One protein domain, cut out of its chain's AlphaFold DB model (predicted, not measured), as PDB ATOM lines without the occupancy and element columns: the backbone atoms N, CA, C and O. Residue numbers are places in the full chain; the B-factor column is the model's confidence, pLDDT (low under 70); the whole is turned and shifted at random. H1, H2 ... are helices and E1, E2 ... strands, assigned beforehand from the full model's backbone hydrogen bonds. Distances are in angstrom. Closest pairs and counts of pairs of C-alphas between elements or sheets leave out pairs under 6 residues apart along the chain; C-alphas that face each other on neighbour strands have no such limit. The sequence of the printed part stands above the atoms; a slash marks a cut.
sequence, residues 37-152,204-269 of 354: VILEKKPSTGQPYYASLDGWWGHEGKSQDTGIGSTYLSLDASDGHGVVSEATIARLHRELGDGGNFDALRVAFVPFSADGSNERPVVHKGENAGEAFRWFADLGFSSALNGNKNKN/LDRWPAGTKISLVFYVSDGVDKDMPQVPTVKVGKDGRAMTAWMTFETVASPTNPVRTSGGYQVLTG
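This is residues 37 to 152 and 204 to 269 of the 354 residues of an uncharacterized protein of Marmoricola solisilvae (UniProt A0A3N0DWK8). With little regular structure, a strongly twisted branched antiparallel sheet, E2 and E4 to E9, is partly covered by the antiparallel sheet E1 E3 in a crossed sandwich. Of 182 printed residues, 64 are in nine named strands and two named helices, H1 after E3, H2 after E4: mixed class. It is compact, radius of gyration of the C-alphas 16.3 A, spanning 47 by 38 by 32 A.

E6, residues 212 to 223, and E8, residues 243 to 251, are neighbours, N 217 and O 244 within hydrogen-bond range at 2.7 A. H1, residues 86 to 96, only grazes this sheet, closest C-alphas 96 and 243, 6.7 A; every O i to N i+4 pair is within range.

E6 runs 28.8 A from C-alpha (164.111, 215.239, 195.383) to (149.512, 215.535, 220.196), bending by 76 degrees at residue 220.

Residues 153 to 203 are not printed, a 12.4 A gap; residues 112 to 128 are a long link; pLDDT is under 70 at 58 to 69, 147 to 152 and 269.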
ATOM      1  N   VAL A  37     159.236 228.246 202.870       91.94
ATOM      2  CA  VAL A  37     160.242 227.826 203.842       91.94
ATOM      3  C   VAL A  37     161.615 228.218 203.318       91.94
ATOM      4  O   VAL A  37     161.943 227.940 202.169       91.94
ATOM      5  N   ILE A  38     162.433 228.812 204.182       90.81
ATOM      6  CA  ILE A  38     163.813 229.184 203.876       90.81
ATOM      7  C   ILE A  38     164.766 228.575 204.906       90.81
ATOM      8  O   ILE A  38     164.415 228.353 206.067       90.81
ATOM      9  N   LEU A  39     165.990 228.297 204.464       89.00
ATOM     10  CA  LEU A  39     167.085 227.833 205.308       89.00
ATOM     11  C   LEU A  39     168.051 228.987 205.550       89.00
ATOM     12  O   LEU A  39     168.755 229.407 204.636       89.00
ATOM     13  N   GLU A  40     168.090 229.531 206.762       85.81
ATOM     14  CA  GLU A  40     168.878 230.728 207.058       85.81
ATOM     15  C   GLU A  40     170.235 230.404 207.690       85.81
ATOM     16  O   GLU A  40     170.363 229.495 208.506       85.81
ATOM     17  N   LYS A  41     171.254 231.212 207.375       79.81
ATOM     18  CA  LYS A  41     172.573 231.167 208.052       79.81
ATOM     19  C   LYS A  41     172.595 231.933 209.378       79.81
ATOM     20  O   LYS A  41     173.615 231.978 210.066       79.81
ATOM     21  N   LYS A  42     171.487 232.593 209.713       77.94
ATOM     22  CA  LYS A  42     171.249 233.288 210.978       77.94
ATOM     23  C   LYS A  42     169.983 232.718 211.616       77.94
ATOM     24  O   LYS A  42     169.129 232.241 210.874       77.94
ATOM     25  N   PRO A  43     169.832 232.787 212.948       79.88
ATOM     26  CA  PRO A  43     168.609 232.341 213.602       79.88
ATOM     27  C   PRO A  43     167.383 233.145 213.129       79.88
ATOM     28  O   PRO A  43     167.131 234.243 213.615       79.88
ATOM     29  N   SER A  44     166.654 232.576 212.167       80.94
ATOM     30  CA  SER A  44     165.228 232.791 211.866       80.94
ATOM     31  C   SER A  44     164.769 234.238 211.789       80.94
ATOM     32  O   SER A  44     163.813 234.647 212.446       80.94
ATOM     33  N   THR A  45     165.467 235.034 210.986       87.25
ATOM     34  CA  THR A  45     165.116 236.443 210.787       87.25
ATOM     35  C   THR A  45     163.900 236.615 209.876       87.25
ATOM     36  O   THR A  45     163.320 237.700 209.819       87.25
ATOM     37  N   GLY A  46     163.548 235.562 209.134       86.81
ATOM     38  CA  GLY A  46     162.512 235.565 208.111       86.81
ATOM     39  C   GLY A  46     162.869 236.408 206.887       86.81
ATOM     40  O   GLY A  46     161.992 236.732 206.088       86.81
ATOM     41  N   GLN A  47     164.139 236.806 206.747       86.75
ATOM     42  CA  GLN A  47     164.610 237.614 205.629       86.75
ATOM     43  C   GLN A  47     165.178 236.711 204.528       86.75
ATOM     44  O   GLN A  47     166.172 236.016 204.765       86.75
ATOM     45  N   PRO A  48     164.667 236.791 203.286       84.62
ATOM     46  CA  PRO A  48     165.178 235.985 202.176       84.62
ATOM     47  C   PRO A  48     166.643 236.308 201.844       84.62
ATOM     48  O   PRO A  48     167.354 235.482 201.286       84.62
ATOM     49  N   TYR A  49     167.145 237.482 202.249       83.12
ATOM     50  CA  TYR A  49     168.560 237.842 202.116       83.12
ATOM     51  C   TYR A  49     169.515 236.869 202.833       83.12
ATOM     52  O   TYR A  49     170.642 236.674 202.379       83.12
ATOM     53  N   TYR A  50     169.092 236.254 203.941       84.38
ATOM     54  CA  TYR A  50     169.908 235.274 204.667       84.38
ATOM     55  C   TYR A  50     169.625 233.825 204.264       84.38
ATOM     56  O   TYR A  50     170.243 232.917 204.835       84.38
ATOM     57  N   ALA A  51     168.724 233.606 203.302       86.69
ATOM     58  CA  ALA A  51     168.388 232.282 202.812       86.69
ATOM     59  C   ALA A  51     169.570 231.653 202.057       86.69
ATOM     60  O   ALA A  51     170.275 232.293 201.273       86.69
ATOM     61  N   SER A  52     169.772 230.366 202.299       84.12
ATOM     62  CA  SER A  52     170.725 229.515 201.603       84.12
ATOM     63  C   SER A  52     169.982 228.782 200.495       84.12
ATOM     64  O   SER A  52     168.972 228.131 200.749       84.12
ATOM     65  N   LEU A  53     170.479 228.900 199.264       84.75
ATOM     66  CA  LEU A  53     169.943 228.170 198.107       84.75
ATOM     67  C   LEU A  53     170.627 226.813 197.911       84.75
ATOM     68  O   LEU A  53     170.145 225.962 197.171       84.75
ATOM     69  N   ASP A  54     171.747 226.608 198.582       84.88
ATOM     70  CA  ASP A  54     172.480 225.361 198.679       84.88
ATOM     71  C   ASP A  54     173.263 225.372 199.991       84.88
ATOM     72  O   ASP A  54     173.463 226.431 200.604       84.88
ATOM     73  N   GLY A  55     173.664 224.188 200.442       80.62
ATOM     74  CA  GLY A  55     174.395 224.077 201.691       80.62
ATOM     75  C   GLY A  55     174.718 222.658 202.118       80.62
ATOM     76  O   GLY A  55     174.358 221.669 201.471       80.62
ATOM     77  N   TRP A  56     175.407 222.584 203.250       80.62
ATOM     78  CA  TRP A  56     175.695 221.344 203.967       80.62
ATOM     79  C   TRP A  56     174.793 221.299 205.185       80.62
ATOM     80  O   TRP A  56     174.771 222.256 205.962       80.62
ATOM     81  N   TRP A  57     174.051 220.206 205.367       80.06
ATOM     82  CA  TRP A  57     173.091 220.110 206.465       80.06
ATOM     83  C   TRP A  57     173.757 220.401 207.803       80.06
ATOM     84  O   TRP A  57     174.656 219.672 208.219       80.06
ATOM     85  N   GLY A  58     173.323 221.478 208.458       68.62
ATOM     86  CA  GLY A  58     173.831 221.848 209.772       68.62
ATOM     87  C   GLY A  58     175.321 222.208 209.803       68.62
ATOM     88  O   GLY A  58     175.887 222.305 210.878       68.62
ATOM     89  N   HIS A  59     175.978 222.409 208.661       69.38
ATOM     90  CA  HIS A  59     177.429 222.614 208.587       69.38
ATOM     91  C   HIS A  59     177.801 223.684 207.558       69.38
ATOM     92  O   HIS A  59     178.767 223.543 206.808       69.38
ATOM     93  N   GLU A  60     177.021 224.764 207.501       62.66
ATOM     94  CA  GLU A  60     177.223 225.836 206.523       62.66
ATOM     95  C   GLU A  60     178.599 226.502 206.692       62.66
ATOM     96  O   GLU A  60     178.868 227.132 207.712       62.66
ATOM     97  N   GLY A  61     179.478 226.408 205.685       55.94
ATOM     98  CA  GLY A  61     180.824 226.985 205.756       55.94
ATOM     99  C   GLY A  61     181.738 226.648 204.571       55.94
ATOM    100  O   GLY A  61     181.432 225.790 203.747       55.94
ATOM    101  N   LYS A  62     182.888 227.341 204.480       48.12
ATOM    102  CA  LYS A  62     183.896 227.172 203.403       48.12
ATOM    103  C   LYS A  62     184.663 225.844 203.470       48.12
ATOM    104  O   LYS A  62     185.275 225.448 202.485       48.12
ATOM    105  N   SER A  63     184.641 225.180 204.622       53.72
ATOM    106  CA  SER A  63     185.208 223.852 204.825       53.72
ATOM    107  C   SER A  63     184.049 222.896 205.072       53.72
ATOM    108  O   SER A  63     183.433 222.912 206.138       53.72
ATOM    109  N   GLN A  64     183.756 222.093 204.054       54.12
ATOM    110  CA  GLN A  64     182.641 221.142 203.986       54.12
ATOM    111  C   GLN A  64     182.707 220.065 205.099       54.12
ATOM    112  O   GLN A  64     181.733 219.353 205.332       54.12
ATOM    113  N   ASP A  65     183.829 220.005 205.834       49.75
ATOM    114  CA  ASP A  65     184.150 218.972 206.824       49.75
ATOM    115  C   ASP A  65     184.400 219.479 208.250       49.75
ATOM    116  O   ASP A  65     184.539 218.670 209.164       49.75
ATOM    117  N   THR A  66     184.476 220.793 208.497       52.19
ATOM    118  CA  THR A  66     184.798 221.272 209.862       52.19
ATOM    119  C   THR A  66     183.592 221.338 210.791       52.19
ATOM    120  O   THR A  66     183.780 221.447 211.999       52.19
ATOM    121  N   GLY A  67     182.374 221.291 210.247       52.59
ATOM    122  CA  GLY A  67     181.136 221.326 211.027       52.59
ATOM    123  C   GLY A  67     180.875 222.643 211.770       52.59
ATOM    124  O   GLY A  67     180.138 222.672 212.748       52.59
ATOM    125  N   ILE A  68     181.498 223.742 211.334       53.38
ATOM    126  CA  ILE A  68     181.419 225.048 212.001       53.38
ATOM    127  C   ILE A  68     180.373 225.892 211.271       53.38
ATOM    128  O   ILE A  68     180.695 226.572 210.303       53.38
ATOM    129  N   GLY A  69     179.123 225.824 211.719       65.94
ATOM    130  CA  GLY A  69     178.021 226.609 211.166       65.94
ATOM    131  C   GLY A  69     176.672 226.003 211.527       65.94
ATOM    132  O   GLY A  69     176.599 224.833 211.870       65.94
ATOM    133  N   SER A  70     175.610 226.797 211.452       77.50
ATOM    134  CA  SER A  70     174.246 226.344 211.717       77.50
ATOM    135  C   SER A  70     173.343 226.826 210.594       77.50
ATOM    136  O   SER A  70     173.320 228.020 210.285       77.50
ATOM    137  N   THR A  71     172.589 225.903 210.007       83.00
ATOM    138  CA  THR A  71     171.428 226.233 209.178       83.00
ATOM    139  C   THR A  71     170.202 226.253 210.076       83.00
ATOM    140  O   THR A  71     169.982 225.300 210.825       83.00
ATOM    141  N   TYR A  72     169.398 227.305 209.999       87.75
ATOM    142  CA  TYR A  72     168.182 227.460 210.788       87.75
ATOM    143  C   TYR A  72     166.948 227.329 209.911       87.75
ATOM    144  O   TYR A  72     166.902 227.849 208.795       87.75
ATOM    145  N   LEU A  73     165.939 226.646 210.438       92.12
ATOM    146  CA  LEU A  73     164.643 226.522 209.791       92.12
ATOM    147  C   LEU A  73     163.829 227.797 209.963       92.12
ATOM    148  O   LEU A  73     163.566 228.216 211.090       92.12
ATOM    149  N   SER A  74     163.388 228.386 208.857       94.12
ATOM    150  CA  SER A  74     162.659 229.647 208.874       94.12
ATOM    151  C   SER A  74     161.649 229.733 207.729       94.12
ATOM    152  O   SER A  74     161.470 228.797 206.951       94.12
ATOM    153  N   LEU A  75     160.946 230.855 207.654       93.44
ATOM    154  CA  LEU A  75     159.926 231.164 206.662       93.44
ATOM    155  C   LEU A  75     160.188 232.563 206.111       93.44
ATOM    156  O   LEU A  75     160.530 233.455 206.884       93.44
ATOM    157  N   ASP A  76     159.999 232.779 204.810       91.25
ATOM    158  CA  ASP A  76     160.035 234.129 204.246       91.25
ATOM    159  C   ASP A  76     158.883 234.956 204.838       91.25
ATOM    160  O   ASP A  76     157.706 234.751 204.535       91.25
ATOM    161  N   ALA A  77     159.240 235.890 205.717       90.88
ATOM    162  CA  ALA A  77     158.326 236.814 206.367       90.88
ATOM    163  C   ALA A  77     158.351 238.198 205.704       90.88
ATOM    164  O   ALA A  77     157.877 239.170 206.297       90.88
ATOM    165  N   SER A  78     158.936 238.326 204.511       88.81
ATOM    166  CA  SER A  78     159.069 239.600 203.817       88.81
ATOM    167  C   SER A  78     157.800 240.009 203.064       88.81
ATOM    168  O   SER A  78     156.872 239.233 202.839       88.81
ATOM    169  N   ASP A  79     157.727 241.270 202.655       82.25
ATOM    170  CA  ASP A  79     156.714 241.800 201.734       82.25
ATOM    171  C   ASP A  79     156.995 241.492 200.250       82.25
ATOM    172  O   ASP A  79     156.345 242.046 199.366       82.25
ATOM    173  N   GLY A  80     157.963 240.619 199.950       76.19
ATOM    174  CA  GLY A  80     158.401 240.348 198.582       76.19
ATOM    175  C   GLY A  80     159.324 241.418 197.986       76.19
ATOM    176  O   GLY A  80     159.782 241.235 196.856       76.19
ATOM    177  N   HIS A  81     159.622 242.485 198.736       79.25
ATOM    178  CA  HIS A  81     160.737 243.413 198.520       79.25
ATOM    179  C   HIS A  81     161.873 243.181 199.533       79.25
ATOM    180  O   HIS A  81     162.828 243.954 199.589       79.25
ATOM    181  N   GLY A  82     161.788 242.101 200.319       81.12
ATOM    182  CA  GLY A  82     162.782 241.731 201.324       81.12
ATOM    183  C   GLY A  82     162.621 242.451 202.666       81.12
ATOM    184  O   GLY A  82     163.470 242.277 203.536       81.12
ATOM    185  N   VAL A  83     161.550 243.231 202.866       86.44
ATOM    186  CA  VAL A  83     161.305 243.938 204.129       86.44
ATOM    187  C   VAL A  83     160.466 243.073 205.062       86.44
ATOM    188  O   VAL A  83     159.349 242.684 204.727       86.44
ATOM    189  N   VAL A  84     160.994 242.810 206.258       89.25
ATOM    190  CA  VAL A  84     160.286 242.114 207.343       89.25
ATOM    191  C   VAL A  84     159.788 243.138 208.359       89.25
ATOM    192  O   VAL A  84     160.535 244.012 208.795       89.25
ATOM    193  N   SER A  85     158.516 243.034 208.738       92.81
ATOM    194  CA  SER A  85     157.853 243.905 209.710       92.81
ATOM    195  C   SER A  85     156.805 243.125 210.506       92.81
ATOM    196  O   SER A  85     156.406 242.027 210.118       92.81
ATOM    197  N   GLU A  86     156.280 243.710 211.582       95.31
ATOM    198  CA  GLU A  86     155.168 243.110 212.334       95.31
ATOM    199  C   GLU A  86     153.953 242.816 211.438       95.31
ATOM    200  O   GLU A  86     153.296 241.787 211.588       95.31
ATOM    201  N   ALA A  87     153.677 243.679 210.454       94.88
ATOM    202  CA  ALA A  87     152.559 243.503 209.534       94.88
ATOM    203  C   ALA A  87     152.747 242.299 208.595       94.88
ATOM    204  O   ALA A  87     151.784 241.574 208.324       94.88
ATOM    205  N   THR A  88     153.970 242.073 208.106       94.00
ATOM    206  CA  THR A  88     154.274 240.940 207.220       94.00
ATOM    207  C   THR A  88     154.316 239.625 207.997       94.00
ATOM    208  O   THR A  88     153.751 238.639 207.532       94.00
ATOM    209  N   ILE A  89     154.841 239.628 209.228       94.69
ATOM    210  CA  ILE A  89     154.788 238.479 210.147       94.69
ATOM    211  C   ILE A  89     153.333 238.134 210.502       94.69
ATOM    212  O   ILE A  89     152.913 236.983 210.401       94.69
ATOM    213  N   ALA A  90     152.507 239.131 210.834       94.94
ATOM    214  CA  ALA A  90     151.090 238.911 211.114       94.94
ATOM    215  C   ALA A  90     150.327 238.362 209.895       94.94
ATOM    216  O   ALA A  90     149.376 237.596 210.059       94.94
ATOM    217  N   ARG A  91     150.713 238.746 208.670       93.00
ATOM    218  CA  ARG A  91     150.166 238.160 207.435       93.00
ATOM    219  C   ARG A  91     150.557 236.689 207.307       93.00
ATOM    220  O   ARG A  91     149.665 235.869 207.105       93.00
ATOM    221  N   LEU A  92     151.830 236.367 207.513       93.50
ATOM    222  CA  LEU A  92     152.345 235.000 207.467       93.50
ATOM    223  C   LEU A  92     151.604 234.072 208.448       93.50
ATOM    224  O   LEU A  92     151.122 233.011 208.053       93.50
ATOM    225  N   HIS A  93     151.385 234.508 209.694       95.62
ATOM    226  CA  HIS A  93     150.581 233.758 210.670       95.62
ATOM    227  C   HIS A  93     149.147 233.479 210.192       95.62
ATOM    228  O   HIS A  93     148.603 232.392 210.405       95.62
ATOM    229  N   ARG A  94     148.505 234.449 209.521       93.38
ATOM    230  CA  ARG A  94     147.154 234.262 208.962       93.38
ATOM    231  C   ARG A  94     147.140 233.249 207.819       93.38
ATOM    232  O   ARG A  94     146.203 232.456 207.743       93.38
ATOM    233  N   GLU A  95     148.151 233.264 206.956       90.12
ATOM    234  CA  GLU A  95     148.276 232.346 205.813       90.12
ATOM    235  C   GLU A  95     148.531 230.900 206.263       90.12
ATOM    236  O   GLU A  95     147.867 229.962 205.796       90.12
ATOM    237  N   LEU A  96     149.432 230.731 207.235       91.94
ATOM    238  CA  LEU A  96     149.725 229.448 207.876       91.94
ATOM    239  C   LEU A  96     148.568 228.960 208.743       91.94
ATOM    240  O   LEU A  96     148.377 227.757 208.900       91.94
ATOM    241  N   GLY A  97     147.784 229.878 209.309       93.38
ATOM    242  CA  GLY A  97     146.737 229.552 210.267       93.38
ATOM    243  C   GLY A  97     147.298 228.908 211.536       93.38
ATOM    244  O   GLY A  97     146.655 228.023 212.097       93.38
ATOM    245  N   ASP A  98     148.474 229.333 211.990       93.25
ATOM    246  CA  ASP A  98     149.170 228.805 213.175       93.25
ATOM    247  C   ASP A  98     148.656 229.385 214.506       93.25
ATOM    248  O   ASP A  98     149.050 228.947 215.581       93.25
ATOM    249  N   GLY A  99     147.718 230.335 214.442       92.88
ATOM    250  CA  GLY A  99     147.163 231.001 215.620       92.88
ATOM    251  C   GLY A  99     147.970 232.213 216.084       92.88
ATOM    252  O   GLY A  99     147.737 232.681 217.195       92.88
ATOM    253  N   GLY A 100     148.876 232.740 215.252       93.94
ATOM    254  CA  GLY A 100     149.705 233.894 215.606       93.94
ATOM    255  C   GLY A 100     150.985 233.522 216.346       93.94
ATOM    256  O   GLY A 100     151.567 234.380 217.002       93.94
ATOM    257  N   ASN A 101     151.388 232.248 216.303       92.31
ATOM    258  CA  ASN A 101     152.580 231.759 216.983       92.31
ATOM    259  C   ASN A 101     153.228 230.607 216.199       92.31
ATOM    260  O   ASN A 101     152.588 229.595 215.914       92.31
ATOM    261  N   PHE A 102     154.528 230.733 215.930       94.44
ATOM    262  CA  PHE A 102     155.317 229.712 215.249       94.44
ATOM    263  C   PHE A 102     155.619 228.467 216.102       94.44
ATOM    264  O   PHE A 102     156.053 227.459 215.549       94.44
ATOM    265  N   ASP A 103     155.345 228.467 217.413       94.94
ATOM    266  CA  ASP A 103     155.541 227.301 218.296       94.94
ATOM    267  C   ASP A 103     154.738 226.064 217.864       94.94
ATOM    268  O   ASP A 103     155.094 224.931 218.211       94.94
ATOM    269  N   ALA A 104     153.650 226.276 217.116       95.12
ATOM    270  CA  ALA A 104     152.825 225.221 216.541       95.12
ATOM    271  C   ALA A 104     153.450 224.585 215.290       95.12
ATOM    272  O   ALA A 104     152.989 223.531 214.853       95.12
ATOM    273  N   LEU A 105     154.481 225.195 214.699       97.31
ATOM    274  CA  LEU A 105     155.133 224.668 213.508       97.31
ATOM    275  C   LEU A 105     156.043 223.493 213.852       97.31
ATOM    276  O   LEU A 105     156.835 223.525 214.799       97.31
ATOM    277  N   ARG A 106     155.924 222.445 213.045       97.31
ATOM    278  CA  ARG A 106     156.691 221.206 213.144       97.31
ATOM    279  C   ARG A 106     157.159 220.769 211.766       97.31
ATOM    280  O   ARG A 106     156.631 221.235 210.759       97.31
ATOM    281  N   VAL A 107     158.165 219.902 211.725       96.88
ATOM    282  CA  VAL A 107     158.874 219.566 210.486       96.88
ATOM    283  C   VAL A 107     158.578 218.143 210.045       96.88
ATOM    284  O   VAL A 107     158.755 217.180 210.792       96.88
ATOM    285  N   ALA A 108     158.192 218.021 208.783       97.75
ATOM    286  CA  ALA A 108     158.110 216.770 208.062       97.75
ATOM    287  C   ALA A 108     158.966 216.814 206.795       97.75
ATOM    288  O   ALA A 108     159.345 217.879 206.304       97.75
ATOM    289  N   PHE A 109     159.260 215.635 206.260       96.81
ATOM    290  CA  PHE A 109     159.902 215.468 204.968       96.81
ATOM    291  C   PHE A 109     159.080 214.509 204.122       96.81
ATOM    292  O   PHE A 109     158.605 213.476 204.604       96.81
ATOM    293  N   VAL A 110     158.940 214.821 202.840       96.94
ATOM    294  CA  VAL A 110     158.183 213.994 201.897       96.94
ATOM    295  C   VAL A 110     158.894 213.909 200.554       96.94
ATOM    296  O   VAL A 110     159.635 214.825 200.199       96.94
ATOM    297  N   PRO A 111     158.690 212.834 199.773       95.69
ATOM    298  CA  PRO A 111     159.068 212.855 198.369       95.69
ATOM    299  C   PRO A 111     158.385 214.033 197.674       95.69
ATOM    300  O   PRO A 111     157.191 214.245 197.881       95.69
ATOM    301  N   PHE A 112     159.122 214.762 196.839       92.56
ATOM    302  CA  PHE A 112     158.541 215.843 196.047       92.56
ATOM    303  C   PHE A 112     157.345 215.345 195.223       92.56
ATOM    304  O   PHE A 112     157.446 214.302 194.568       92.56
ATOM    305  N   SER A 113     156.250 216.108 195.195       88.94
ATOM    306  CA  SER A 113     155.207 215.931 194.183       88.94
ATOM    307  C   SER A 113     155.009 217.195 193.350       88.94
ATOM    308  O   SER A 113     155.083 218.324 193.827       88.94
ATOM    309  N   ALA A 114     154.752 217.006 192.053       84.69
ATOM    310  CA  ALA A 114     154.579 218.122 191.120       84.69
ATOM    311  C   ALA A 114     153.342 218.980 191.432       84.69
ATOM    312  O   ALA A 114     153.275 220.137 191.027       84.69
ATOM    313  N   ASP A 115     152.375 218.393 192.129       82.25
ATOM    314  CA  ASP A 115     151.060 218.947 192.413       82.25
ATOM    315  C   ASP A 115     150.874 219.341 193.891       82.25
ATOM    316  O   ASP A 115     149.779 219.722 194.295       82.25
ATOM    317  N   GLY A 116     151.919 219.216 194.717       86.75
ATOM    318  CA  GLY A 116     151.871 219.516 196.149       86.75
ATOM    319  C   GLY A 116     151.077 218.515 196.999       86.75
ATOM    320  O   GLY A 116     150.872 218.759 198.188       86.75
ATOM    321  N   SER A 117     150.570 217.419 196.424       90.00
ATOM    322  CA  SER A 117     149.780 216.416 197.151       90.00
ATOM    323  C   SER A 117     150.548 215.714 198.273       90.00
ATOM    324  O   SER A 117     149.926 215.369 199.277       90.00
ATOM    325  N   ASN A 118     151.870 215.555 198.151       94.25
ATOM    326  CA  ASN A 118     152.698 214.985 199.215       94.25
ATOM    327  C   ASN A 118     152.998 216.010 200.316       94.25
ATOM    328  O   ASN A 118     153.031 215.667 201.493       94.25
ATOM    329  N   GLU A 119     153.230 217.267 199.948       94.44
ATOM    330  CA  GLU A 119     153.557 218.362 200.865       94.44
ATOM    331  C   GLU A 119     152.327 218.889 201.606       94.44
ATOM    332  O   GLU A 119     152.431 219.498 202.674       94.44
ATOM    333  N   ARG A 120     151.146 218.651 201.037       94.00
ATOM    334  CA  ARG A 120     149.858 219.060 201.580       94.00
ATOM    335  C   ARG A 120     148.819 217.935 201.448       94.00
ATOM    336  O   ARG A 120     147.826 218.076 200.711       94.00
ATOM    337  N   PRO A 121     149.036 216.815 202.158       96.00
ATOM    338  CA  PRO A 121     148.171 215.651 202.072       96.00
ATOM    339  C   PRO A 121     146.774 215.957 202.616       96.00
ATOM    340  O   PRO A 121     146.558 216.920 203.359       96.00
ATOM    341  N   VAL A 122     145.809 215.130 202.219       96.12
ATOM    342  CA  VAL A 122     144.508 215.058 202.896       96.12
ATOM    343  C   VAL A 122     144.746 214.456 204.274       96.12
ATOM    344  O   VAL A 122     145.449 213.457 204.371       96.12
ATOM    345  N   VAL A 123     144.180 215.066 205.313       96.75
ATOM    346  CA  VAL A 123     144.333 214.605 206.700       96.75
ATOM    347  C   VAL A 123     143.012 214.693 207.446       96.75
ATOM    348  O   VAL A 123     142.160 215.538 207.156       96.75
ATOM    349  N   HIS A 124     142.855 213.838 208.444       96.12
ATOM    350  CA  HIS A 124     141.688 213.801 209.312       96.12
ATOM    351  C   HIS A 124     142.009 214.402 210.676       96.12
ATOM    352  O   HIS A 124     143.155 214.492 211.111       96.12
ATOM    353  N   LYS A 125     140.966 214.837 211.386       95.44
ATOM    354  CA  LYS A 125     141.144 215.406 212.720       95.44
ATOM    355  C   LYS A 125     141.726 214.351 213.665       95.44
ATOM    356  O   LYS A 125     141.121 213.300 213.845       95.44
ATOM    357  N   GLY A 126     142.836 214.694 214.318       95.19
ATOM    358  CA  GLY A 126     143.542 213.809 215.245       95.19
ATOM    359  C   GLY A 126     144.570 212.892 214.584       95.19
ATOM    360  O   GLY A 126     145.239 212.164 215.304       95.19
ATOM    361  N   GLU A 127     144.722 212.949 213.257       97.00
ATOM    362  CA  GLU A 127     145.773 212.227 212.537       97.00
ATOM    363  C   GLU A 127     147.153 212.756 212.944       97.00
ATOM    364  O   GLU A 127     147.383 213.975 213.012       97.00
ATOM    365  N   ASN A 128     148.066 211.839 213.262       96.50
ATOM    366  CA  ASN A 128     149.397 212.202 213.728       96.50
ATOM    367  C   ASN A 128     150.377 212.414 212.566       96.50
ATOM    368  O   ASN A 128     150.166 211.969 211.438       96.50
ATOM    369  N   ALA A 129     151.476 213.118 212.835       95.94
ATOM    370  CA  ALA A 129     152.443 213.479 211.802       95.94
ATOM    371  C   ALA A 129     153.078 212.276 211.088       95.94
ATOM    372  O   ALA A 129     153.411 212.386 209.913       95.94
ATOM    373  N   GLY A 130     153.247 211.140 211.770       94.94
ATOM    374  CA  GLY A 130     153.814 209.936 211.163       94.94
ATOM    375  C   GLY A 130     152.823 209.141 210.308       94.94
ATOM    376  O   GLY A 130     153.254 208.310 209.511       94.94
ATOM    377  N   GLU A 131     151.521 209.381 210.472       96.50
ATOM    378  CA  GLU A 131     150.461 208.874 209.592       96.50
ATOM    379  C   GLU A 131     150.301 209.776 208.365       96.50
ATOM    380  O   GLU A 131     150.300 209.287 207.235       96.50
ATOM    381  N   ALA A 132     150.254 211.092 208.589       97.31
ATOM    382  CA  ALA A 132     150.068 212.087 207.537       97.31
ATOM    383  C   ALA A 132     151.295 212.226 206.620       97.31
ATOM    384  O   ALA A 132     151.163 212.489 205.423       97.31
ATOM    385  N   PHE A 133     152.501 212.072 207.174       97.75
ATOM    386  CA  PHE A 133     153.759 212.245 206.455       97.75
ATOM    387  C   PHE A 133     154.654 211.019 206.598       97.75
ATOM    388  O   PHE A 133     154.772 210.406 207.656       97.75
ATOM    389  N   ARG A 134     155.376 210.698 205.519       94.50
ATOM    390  CA  ARG A 134     156.290 209.549 205.493       94.50
ATOM    391  C   ARG A 134     157.430 209.680 206.507       94.50
ATOM    392  O   ARG A 134     157.866 208.675 207.073       94.50
ATOM    393  N   TRP A 135     157.938 210.896 206.683       97.50
ATOM    394  CA  TRP A 135     159.050 211.194 207.569       97.50
ATOM    395  C   TRP A 135     158.784 212.467 208.362       97.50
ATOM    396  O   TRP A 135     158.301 213.453 207.811       97.50
ATOM    397  N   PHE A 136     159.164 212.468 209.634       96.25
ATOM    398  CA  PHE A 136     159.056 213.636 210.504       96.25
ATOM    399  C   PHE A 136     160.276 213.767 211.409       96.25
ATOM    400  O   PHE A 136     161.038 212.815 211.589       96.25
ATOM    401  N   ALA A 137     160.472 214.965 211.945       93.12
ATOM    402  CA  ALA A 137     161.538 215.269 212.885       93.12
ATOM    403  C   ALA A 137     160.971 216.066 214.062       93.12
ATOM    404  O   ALA A 137     160.048 216.865 213.892       93.12
ATOM    405  N   ASP A 138     161.544 215.872 215.249       89.06
ATOM    406  CA  ASP A 138     161.239 216.700 216.420       89.06
ATOM    407  C   ASP A 138     161.969 218.049 216.314       89.06
ATOM    408  O   ASP A 138     162.961 218.321 216.986       89.06
ATOM    409  N   LEU A 139     161.519 218.854 215.354       90.94
ATOM    410  CA  LEU A 139     162.037 220.174 215.018       90.94
ATOM    411  C   LEU A 139     160.862 221.122 214.785       90.94
ATOM    412  O   LEU A 139     159.765 220.705 214.403       90.94
ATOM    413  N   GLY A 140     161.107 222.413 214.978       92.00
ATOM    414  CA  GLY A 140     160.141 223.474 214.739       92.00
ATOM    415  C   GLY A 140     160.781 224.695 214.092       92.00
ATOM    416  O   GLY A 140     161.924 224.667 213.629       92.00
ATOM    417  N   PHE A 141     160.018 225.783 214.049       93.19
ATOM    418  CA  PHE A 141     160.538 227.070 213.610       93.19
ATOM    419  C   PHE A 141     161.753 227.463 214.453       93.19
ATOM    420  O   PHE A 141     161.775 227.285 215.669       93.19
ATOM    421  N   SER A 142     162.781 227.986 213.798       91.12
ATOM    422  CA  SER A 142     164.053 228.346 214.407       91.12
ATOM    423  C   SER A 142     164.904 227.235 214.995       91.12
ATOM    424  O   SER A 142     165.966 227.528 215.555       91.12
ATOM    425  N   SER A 143     164.520 225.971 214.823       88.75
ATOM    426  CA  SER A 143     165.432 224.877 215.123       88.75
ATOM    427  C   SER A 143     166.639 224.933 214.192       88.75
ATOM    428  O   SER A 143     166.517 225.174 212.987       88.75
ATOM    429  N   ALA A 144     167.814 224.715 214.770       84.94
ATOM    430  CA  ALA A 144     169.014 224.501 213.991       84.94
ATOM    431  C   ALA A 144     169.013 223.061 213.456       84.94
ATOM    432  O   ALA A 144     168.570 222.138 214.137       84.94
ATOM    433  N   LEU A 145     169.483 222.877 212.224       82.62
ATOM    434  CA  LEU A 145     169.661 221.552 211.617       82.62
ATOM    435  C   LEU A 145     170.973 220.882 212.035       82.62
ATOM    436  O   LEU A 145     171.155 219.683 211.814       82.62
ATOM    437  N   ASN A 146     171.870 221.664 212.634       72.31
ATOM    438  CA  ASN A 146     173.049 221.177 213.325       72.31
ATOM    439  C   ASN A 146     172.659 220.780 214.756       72.31
ATOM    440  O   ASN A 146     171.732 221.356 215.329       72.31
ATOM    441  N   GLY A 147     173.342 219.806 215.332       61.69
ATOM    442  CA  GLY A 147     173.110 219.389 216.711       61.69
ATOM    443  C   GLY A 147     173.829 220.305 217.700       61.69
ATOM    444  O   GLY A 147     173.346 221.376 218.055       61.69
ATOM    445  N   ASN A 148     174.978 219.865 218.206       50.69
ATOM    446  CA  ASN A 148     175.837 220.609 219.118       50.69
ATOM    447  C   ASN A 148     177.062 221.210 218.396       50.69
ATOM    448  O   ASN A 148     177.344 220.939 217.241       50.69
ATOM    449  N   LYS A 149     177.836 222.055 219.082       45.66
ATOM    450  CA  LYS A 149     179.015 222.719 218.487       45.66
ATOM    451  C   LYS A 149     180.231 221.790 218.284       45.66
ATOM    452  O   LYS A 149     181.318 222.292 218.001       45.66
ATOM    453  N   ASN A 150     180.099 220.476 218.488       48.03
ATOM    454  CA  ASN A 150     181.226 219.542 218.418       48.03
ATOM    455  C   ASN A 150     181.432 219.024 216.991       48.03
ATOM    456  O   ASN A 150     180.499 218.936 216.205       48.03
ATOM    457  N   LYS A 151     182.661 218.605 216.668       42.97
ATOM    458  CA  LYS A 151     183.036 218.110 215.327       42.97
ATOM    459  C   LYS A 151     182.260 216.864 214.864       42.97
ATOM    460  O   LYS A 151     182.169 216.633 213.662       42.97
ATOM    461  N   ASN A 152     181.678 216.101 215.793       46.03
ATOM    462  CA  ASN A 152     180.931 214.862 215.521       46.03
ATOM    463  C   ASN A 152     179.416 215.090 215.653       46.03
ATOM    464  O   ASN A 152     178.682 214.264 216.190       46.03
ATOM    465  N   LEU A 204     171.778 213.226 207.185       87.44
ATOM    466  CA  LEU A 204     172.929 213.037 206.285       87.44
ATOM    467  C   LEU A 204     172.960 211.687 205.562       87.44
ATOM    468  O   LEU A 204     173.753 211.503 204.637       87.44
ATOM    469  N   ASP A 205     172.175 210.722 206.035       87.50
ATOM    470  CA  ASP A 205     172.092 209.375 205.470       87.50
ATOM    471  C   ASP A 205     170.638 208.890 205.361       87.50
ATOM    472  O   ASP A 205     170.348 207.703 205.213       87.50
ATOM    473  N   ARG A 206     169.662 209.801 205.438       91.94
ATOM    474  CA  ARG A 206     168.255 209.397 205.360       91.94
ATOM    475  C   ARG A 206     167.872 208.978 203.946       91.94
ATOM    476  O   ARG A 206     167.108 208.024 203.773       91.94
ATOM    477  N   TRP A 207     168.416 209.679 202.956       92.81
ATOM    478  CA  TRP A 207     168.153 209.468 201.538       92.81
ATOM    479  C   TRP A 207     169.466 209.465 200.748       92.81
ATOM    480  O   TRP A 207     170.414 210.140 201.146       92.81
ATOM    481  N   PRO A 208     169.532 208.757 199.609       92.81
ATOM    482  CA  PRO A 208     170.681 208.865 198.719       92.81
ATOM    483  C   PRO A 208     170.757 210.261 198.081       92.81
ATOM    484  O   PRO A 208     169.745 210.961 197.988       92.81
ATOM    485  N   ALA A 209     171.936 210.659 197.606       92.00
ATOM    486  CA  ALA A 209     172.121 211.863 196.795       92.00
ATOM    487  C   ALA A 209     171.302 211.804 195.494       92.00
ATOM    488  O   ALA A 209     171.036 210.723 194.965       92.00
ATOM    489  N   GLY A 210     170.912 212.968 194.977       93.06
ATOM    490  CA  GLY A 210     170.036 213.114 193.813       93.06
ATOM    491  C   GLY A 210     168.551 212.896 194.124       93.06
ATOM    492  O   GLY A 210     167.723 212.871 193.213       93.06
ATOM    493  N   THR A 211     168.181 212.722 195.397       95.75
ATOM    494  CA  THR A 211     166.781 212.529 195.788       95.75
ATOM    495  C   THR A 211     166.095 213.878 195.936       95.75
ATOM    496  O   THR A 211     166.532 214.723 196.715       95.75
ATOM    497  N   LYS A 212     164.971 214.059 195.237       94.62
ATOM    498  CA  LYS A 212     164.111 215.239 195.383       94.62
ATOM    499  C   LYS A 212     163.148 215.055 196.547       94.62
ATOM    500  O   LYS A 212     162.256 214.204 196.495       94.62
ATOM    501  N   ILE A 213     163.336 215.859 197.582       94.75
ATOM    502  CA  ILE A 213     162.581 215.827 198.833       94.75
ATOM    503  C   ILE A 213     162.059 217.237 199.104       94.75
ATOM    504  O   ILE A 213     162.695 218.228 198.748       94.75
ATOM    505  N   SER A 214     160.904 217.329 199.746       95.12
ATOM    506  CA  SER A 214     160.386 218.583 200.276       95.12
ATOM    507  C   SER A 214     160.498 218.588 201.798       95.12
ATOM    508  O   SER A 214     160.111 217.614 202.448       95.12
ATOM    509  N   LEU A 215     161.024 219.678 202.360       95.00
ATOM    510  CA  LEU A 215     160.917 220.007 203.781       95.00
ATOM    511  C   LEU A 215     159.602 220.748 203.972       95.00
ATOM    512  O   LEU A 215     159.371 221.776 203.338       95.00
ATOM    513  N   VAL A 216     158.756 220.218 204.845       96.94
ATOM    514  CA  VAL A 216     157.406 220.706 205.095       96.94
ATOM    515  C   VAL A 216     157.330 221.213 206.528       96.94
ATOM    516  O   VAL A 216     157.475 220.440 207.473       96.94
ATOM    517  N   PHE A 217     157.054 222.502 206.698       97.62
ATOM    518  CA  PHE A 217     156.450 222.988 207.927       97.62
ATOM    519  C   PHE A 217     154.967 222.651 207.915       97.62
ATOM    520  O   PHE A 217     154.235 223.092 207.031       97.62
ATOM    521  N   TYR A 218     154.509 221.900 208.909       97.75
ATOM    522  CA  TYR A 218     153.091 221.686 209.162       97.75
ATOM    523  C   TYR A 218     152.690 222.341 210.481       97.75
ATOM    524  O   TYR A 218     153.471 222.397 211.433       97.75
ATOM    525  N   VAL A 219     151.461 222.847 210.537       97.75
ATOM    526  CA  VAL A 219     150.886 223.357 211.781       97.75
ATOM    527  C   VAL A 219     150.370 222.183 212.596       97.75
ATOM    528  O   VAL A 219     149.560 221.392 212.111       97.75
ATOM    529  N   SER A 220     150.804 222.093 213.845       97.56
ATOM    530  CA  SER A 220     150.253 221.169 214.819       97.56
ATOM    531  C   SER A 220     149.141 221.817 215.639       97.56
ATOM    532  O   SER A 220     149.213 222.995 215.990       97.56
ATOM    533  N   ASP A 221     148.100 221.051 215.952       96.31
ATOM    534  CA  ASP A 221     146.987 221.471 216.811       96.31
ATOM    535  C   ASP A 221     146.869 220.645 218.102       96.31
ATOM    536  O   ASP A 221     145.903 220.795 218.853       96.31
ATOM    537  N   GLY A 222     147.860 219.797 218.383       95.69
ATOM    538  CA  GLY A 222     147.828 218.881 219.510       95.69
ATOM    539  C   GLY A 222     148.891 217.795 219.429       95.69
ATOM    540  O   GLY A 222     149.914 217.922 218.758       95.69
ATOM    541  N   VAL A 223     148.650 216.716 220.159       95.44
ATOM    542  CA  VAL A 223     149.512 215.535 220.196       95.44
ATOM    543  C   VAL A 223     148.655 214.286 220.112       95.44
ATOM    544  O   VAL A 223     147.486 214.300 220.507       95.44
ATOM    545  N   ASP A 224     149.240 213.221 219.583       92.88
ATOM    546  CA  ASP A 224     148.589 211.929 219.465       92.88
ATOM    547  C   ASP A 224     148.192 211.405 220.857       92.88
ATOM    548  O   ASP A 224     148.936 211.517 221.835       92.88
ATOM    549  N   LYS A 225     146.981 210.855 220.959       90.19
ATOM    550  CA  LYS A 225     146.414 210.346 222.216       90.19
ATOM    551  C   LYS A 225     147.245 209.196 222.792       90.19
ATOM    552  O   LYS A 225     147.384 209.099 224.012       90.19
ATOM    553  N   ASP A 226     147.731 208.323 221.923       88.44
ATOM    554  CA  ASP A 226     148.405 207.081 222.278       88.44
ATOM    555  C   ASP A 226     149.935 207.270 222.303       88.44
ATOM    556  O   ASP A 226     150.647 206.550 223.008       88.44
ATOM    557  N   MET A 227     150.444 208.299 221.615       87.94
ATOM    558  CA  MET A 227     151.838 208.749 221.634       87.94
ATOM    559  C   MET A 227     151.946 210.277 221.818       87.94
ATOM    560  O   MET A 227     152.277 210.979 220.865       87.94
ATOM    561  N   PRO A 228     151.787 210.821 223.045       88.06
ATOM    562  CA  PRO A 228     151.695 212.270 223.307       88.06
ATOM    563  C   PRO A 228     152.904 213.146 222.936       88.06
ATOM    564  O   PRO A 228     152.924 214.330 223.261       88.06
ATOM    565  N   GLN A 229     153.941 212.579 222.327       85.69
ATOM    566  CA  GLN A 229     155.111 213.295 221.812       85.69
ATOM    567  C   GLN A 229     155.139 213.335 220.277       85.69
ATOM    568  O   GLN A 229     155.948 214.060 219.709       85.69
ATOM    569  N   VAL A 230     154.236 212.616 219.601       92.19
ATOM    570  CA  VAL A 230     153.994 212.762 218.162       92.19
ATOM    571  C   VAL A 230     152.927 213.846 217.976       92.19
ATOM    572  O   VAL A 230     151.805 213.677 218.458       92.19
ATOM    573  N   PRO A 231     153.233 214.974 217.314       95.88
ATOM    574  CA  PRO A 231     152.253 216.035 217.101       95.88
ATOM    575  C   PRO A 231     151.117 215.587 216.170       95.88
ATOM    576  O   PRO A 231     151.365 214.875 215.192       95.88
ATOM    577  N   THR A 232     149.888 216.044 216.423       97.38
ATOM    578  CA  THR A 232     148.785 215.936 215.446       97.38
ATOM    579  C   THR A 232     148.892 217.027 214.397       97.38
ATOM    580  O   THR A 232     149.471 218.087 214.660       97.38
ATOM    581  N   VAL A 233     148.352 216.770 213.206       97.94
ATOM    582  CA  VAL A 233     148.377 217.708 212.079       97.94
ATOM    583  C   VAL A 233     147.076 218.502 212.021       97.94
ATOM    584  O   VAL A 233     145.981 217.941 211.969       97.94
ATOM    585  N   LYS A 234     147.190 219.831 211.960       97.50
ATOM    586  CA  LYS A 234     146.037 220.713 211.818       97.50
ATOM    587  C   LYS A 234     145.391 220.553 210.444       97.50
ATOM    588  O   LYS A 234     146.028 220.769 209.408       97.50
ATOM    589  N   VAL A 235     144.089 220.280 210.453       96.69
ATOM    590  CA  VAL A 235     143.264 220.162 209.246       96.69
ATOM    591  C   VAL A 235     142.760 221.540 208.803       96.69
ATOM    592  O   VAL A 235     142.151 222.283 209.578       96.69
ATOM    593  N   GLY A 236     143.008 221.886 207.543       94.06
ATOM    594  CA  GLY A 236     142.468 223.072 206.888       94.06
ATOM    595  C   GLY A 236     140.986 222.930 206.533       94.06
ATOM    596  O   GLY A 236     140.407 221.848 206.568       94.06
ATOM    597  N   LYS A 237     140.351 224.044 206.143       92.00
ATOM    598  CA  LYS A 237     138.923 224.065 205.758       92.00
ATOM    599  C   LYS A 237     138.593 223.168 204.556       92.00
ATOM    600  O   LYS A 237     137.441 222.801 204.378       92.00
ATOM    601  N   ASP A 238     139.592 222.839 203.749       90.19
ATOM    602  CA  ASP A 238     139.515 221.976 202.570       90.19
ATOM    603  C   ASP A 238     139.912 220.515 202.857       90.19
ATOM    604  O   ASP A 238     140.135 219.746 201.927       90.19
ATOM    605  N   GLY A 239     140.032 220.124 204.133       94.44
ATOM    606  CA  GLY A 239     140.356 218.747 204.528       94.44
ATOM    607  C   GLY A 239     141.823 218.354 204.325       94.44
ATOM    608  O   GLY A 239     142.168 217.181 204.425       94.44
ATOM    609  N   ARG A 240     142.700 219.317 204.026       94.38
ATOM    610  CA  ARG A 240     144.136 219.086 203.824       94.38
ATOM    611  C   ARG A 240     144.970 219.700 204.932       94.38
ATOM    612  O   ARG A 240     144.536 220.645 205.588       94.38
ATOM    613  N   ALA A 241     146.191 219.208 205.095       96.31
ATOM    614  CA  ALA A 241     147.116 219.725 206.089       96.31
ATOM    615  C   ALA A 241     147.383 221.228 205.867       96.31
ATOM    616  O   ALA A 241     147.409 221.738 204.737       96.31
ATOM    617  N   MET A 242     147.559 221.959 206.963       95.25
ATOM    618  CA  MET A 242     148.014 223.348 206.935       95.25
ATOM    619  C   MET A 242     149.541 223.346 206.874       95.25
ATOM    620  O   MET A 242     150.190 223.094 207.889       95.25
ATOM    621  N   THR A 243     150.102 223.572 205.683       95.69
ATOM    622  CA  THR A 243     151.543 223.428 205.443       95.69
ATOM    623  C   THR A 243     152.160 224.582 204.658       95.69
ATOM    624  O   THR A 243     151.480 225.309 203.929       95.69
ATOM    625  N   ALA A 244     153.474 224.715 204.814       94.69
ATOM    626  CA  ALA A 244     154.387 225.463 203.966       94.69
ATOM    627  C   ALA A 244     155.590 224.565 203.663       94.69
ATOM    628  O   ALA A 244     155.978 223.767 204.513       94.69
ATOM    629  N   TRP A 245     156.188 224.655 202.480       94.12
ATOM    630  CA  TRP A 245     157.320 223.798 202.133       94.12
ATOM    631  C   TRP A 245     158.359 224.475 201.245       94.12
ATOM    632  O   TRP A 245     158.083 225.472 200.579       94.12
ATOM    633  N   MET A 246     159.550 223.876 201.220       92.56
ATOM    634  CA  MET A 246     160.518 224.030 200.138       92.56
ATOM    635  C   MET A 246     160.916 222.651 199.628       92.56
ATOM    636  O   MET A 246     161.084 221.711 200.402       92.56
ATOM    637  N   THR A 247     161.132 222.549 198.331       92.12
ATOM    638  CA  THR A 247     161.724 221.398 197.669       92.12
ATOM    639  C   THR A 247     163.219 221.612 197.477       92.12
ATOM    640  O   THR A 247     163.664 222.690 197.080       92.12
ATOM    641  N   PHE A 248     163.988 220.555 197.691       91.56
ATOM    642  CA  PHE A 248     165.416 220.497 197.427       91.56
ATOM    643  C   PHE A 248     165.796 219.141 196.816       91.56
ATOM    644  O   PHE A 248     165.039 218.169 196.861       91.56
ATOM    645  N   GLU A 249     166.984 219.080 196.232       93.94
ATOM    646  CA  GLU A 249     167.654 217.840 195.857       93.94
ATOM    647  C   GLU A 249     168.786 217.564 196.848       93.94
ATOM    648  O   GLU A 249     169.544 218.472 197.194       93.94
ATOM    649  N   THR A 250     168.893 216.333 197.346       92.94
ATOM    650  CA  THR A 250     169.997 215.928 198.225       92.94
ATOM    651  C   THR A 250     171.307 215.846 197.446       92.94
ATOM    652  O   THR A 250     171.349 215.371 196.313       92.94
ATOM    653  N   VAL A 251     172.411 216.256 198.064       90.25
ATOM    654  CA  VAL A 251     173.742 216.280 197.442       90.25
ATOM    655  C   VAL A 251     174.697 215.406 198.252       90.25
ATOM    656  O   VAL A 251     174.669 215.420 199.483       90.25
ATOM    657  N   ALA A 252     175.540 214.629 197.573       86.12
ATOM    658  CA  ALA A 252     176.559 213.814 198.229       86.12
ATOM    659  C   ALA A 252     177.654 214.700 198.841       86.12
ATOM    660  O   ALA A 252     178.024 215.724 198.266       86.12
ATOM    661  N   SER A 253     178.231 214.277 199.967       79.06
ATOM    662  CA  SER A 253     179.482 214.882 200.426       79.06
ATOM    663  C   SER A 253     180.632 214.452 199.502       79.06
ATOM    664  O   SER A 253     180.833 213.251 199.315       79.06
ATOM    665  N   PRO A 254     181.407 215.390 198.923       73.94
ATOM    666  CA  PRO A 254     182.540 215.053 198.061       73.94
ATOM    667  C   PRO A 254     183.723 214.475 198.847       73.94
ATOM    668  O   PRO A 254     184.627 213.886 198.260       73.94
ATOM    669  N   THR A 255     183.722 214.646 200.167       74.62
ATOM    670  CA  THR A 255     184.816 214.306 201.080       74.62
ATOM    671  C   THR A 255     184.464 213.157 202.025       74.62
ATOM    672  O   THR A 255     185.367 212.536 202.584       74.62
ATOM    673  N   ASN A 256     183.176 212.828 202.188       75.31
ATOM    674  CA  ASN A 256     182.727 211.804 203.123       75.31
ATOM    675  C   ASN A 256     181.695 210.837 202.504       75.31
ATOM    676  O   ASN A 256     180.504 211.155 202.452       75.31
ATOM    677  N   PRO A 257     182.105 209.610 202.125       78.00
ATOM    678  CA  PRO A 257     181.208 208.627 201.516       78.00
ATOM    679  C   PRO A 257     180.155 208.050 202.479       78.00
ATOM    680  O   PRO A 257     179.219 207.401 202.023       78.00
ATOM    681  N   VAL A 258     180.276 208.271 203.795       80.19
ATOM    682  CA  VAL A 258     179.242 207.893 204.778       80.19
ATOM    683  C   VAL A 258     178.003 208.785 204.630       80.19
ATOM    684  O   VAL A 258     176.884 208.348 204.876       80.19
ATOM    685  N   ARG A 259     178.188 210.045 204.218       81.56
ATOM    686  CA  ARG A 259     177.122 211.047 204.117       81.56
ATOM    687  C   ARG A 259     176.475 210.983 202.736       81.56
ATOM    688  O   ARG A 259     176.807 211.768 201.841       81.56
ATOM    689  N   THR A 260     175.557 210.033 202.562       81.25
ATOM    690  CA  THR A 260     174.860 209.808 201.286       81.25
ATOM    691  C   THR A 260     173.994 210.998 200.863       81.25
ATOM    692  O   THR A 260     173.818 211.214 199.669       81.25
ATOM    693  N   SER A 261     173.540 211.820 201.809       82.50
ATOM    694  CA  SER A 261     172.876 213.113 201.605       82.50
ATOM    695  C   SER A 261     173.563 214.197 202.437       82.50
ATOM    696  O   SER A 261     172.940 214.842 203.266       82.50
ATOM    697  N   GLY A 262     174.871 214.395 202.243       80.62
ATOM    698  CA  GLY A 262     175.666 215.376 202.993       80.62
ATOM    699  C   GLY A 262     175.206 216.835 202.870       80.62
ATOM    700  O   GLY A 262     175.414 217.611 203.802       80.62
ATOM    701  N   GLY A 263     174.567 217.207 201.763       85.62
ATOM    702  CA  GLY A 263     174.083 218.563 201.517       85.62
ATOM    703  C   GLY A 263     172.762 218.610 200.759       85.62
ATOM    704  O   GLY A 263     172.095 217.590 200.557       85.62
ATOM    705  N   TYR A 264     172.397 219.814 200.330       88.88
ATOM    706  CA  TYR A 264     171.163 220.085 199.604       88.88
ATOM    707  C   TYR A 264     171.338 221.197 198.575       88.88
ATOM    708  O   TYR A 264     172.165 222.095 198.730       88.88
ATOM    709  N   GLN A 265     170.501 221.148 197.544       90.75
ATOM    710  CA  GLN A 265     170.295 222.224 196.587       90.75
ATOM    711  C   GLN A 265     168.806 222.557 196.536       90.75
ATOM    712  O   GLN A 265     167.988 221.715 196.165       90.75
ATOM    713  N   VAL A 266     168.443 223.782 196.898       89.50
ATOM    714  CA  VAL A 266     167.060 224.262 196.876       89.50
ATOM    715  C   VAL A 266     166.571 224.347 195.430       89.50
ATOM    716  O   VAL A 266     167.199 224.953 194.565       89.50
ATOM    717  N   LEU A 267     165.422 223.724 195.171       85.19
ATOM    718  CA  LEU A 267     164.741 223.723 193.874       85.19
ATOM    719  C   LEU A 267     163.596 224.745 193.822       85.19
ATOM    720  O   LEU A 267     163.157 225.129 192.736       85.19
ATOM    721  N   THR A 268     163.104 225.172 194.987       73.25
ATOM    722  CA  THR A 268     162.028 226.158 195.155       73.25
ATOM    723  C   THR A 268     162.370 227.090 196.328       73.25
ATOM    724  O   THR A 268     162.451 226.606 197.453       73.25
ATOM    725  N   GLY A 269     162.575 228.387 196.081       50.88
ATOM    726  CA  GLY A 269     162.844 229.397 197.118       50.88
ATOM    727  C   GLY A 269     163.010 230.829 196.555       50.88
ATOM    728  O   GLY A 269     163.424 230.985 195.404       50.88
TER     729      GLY A 269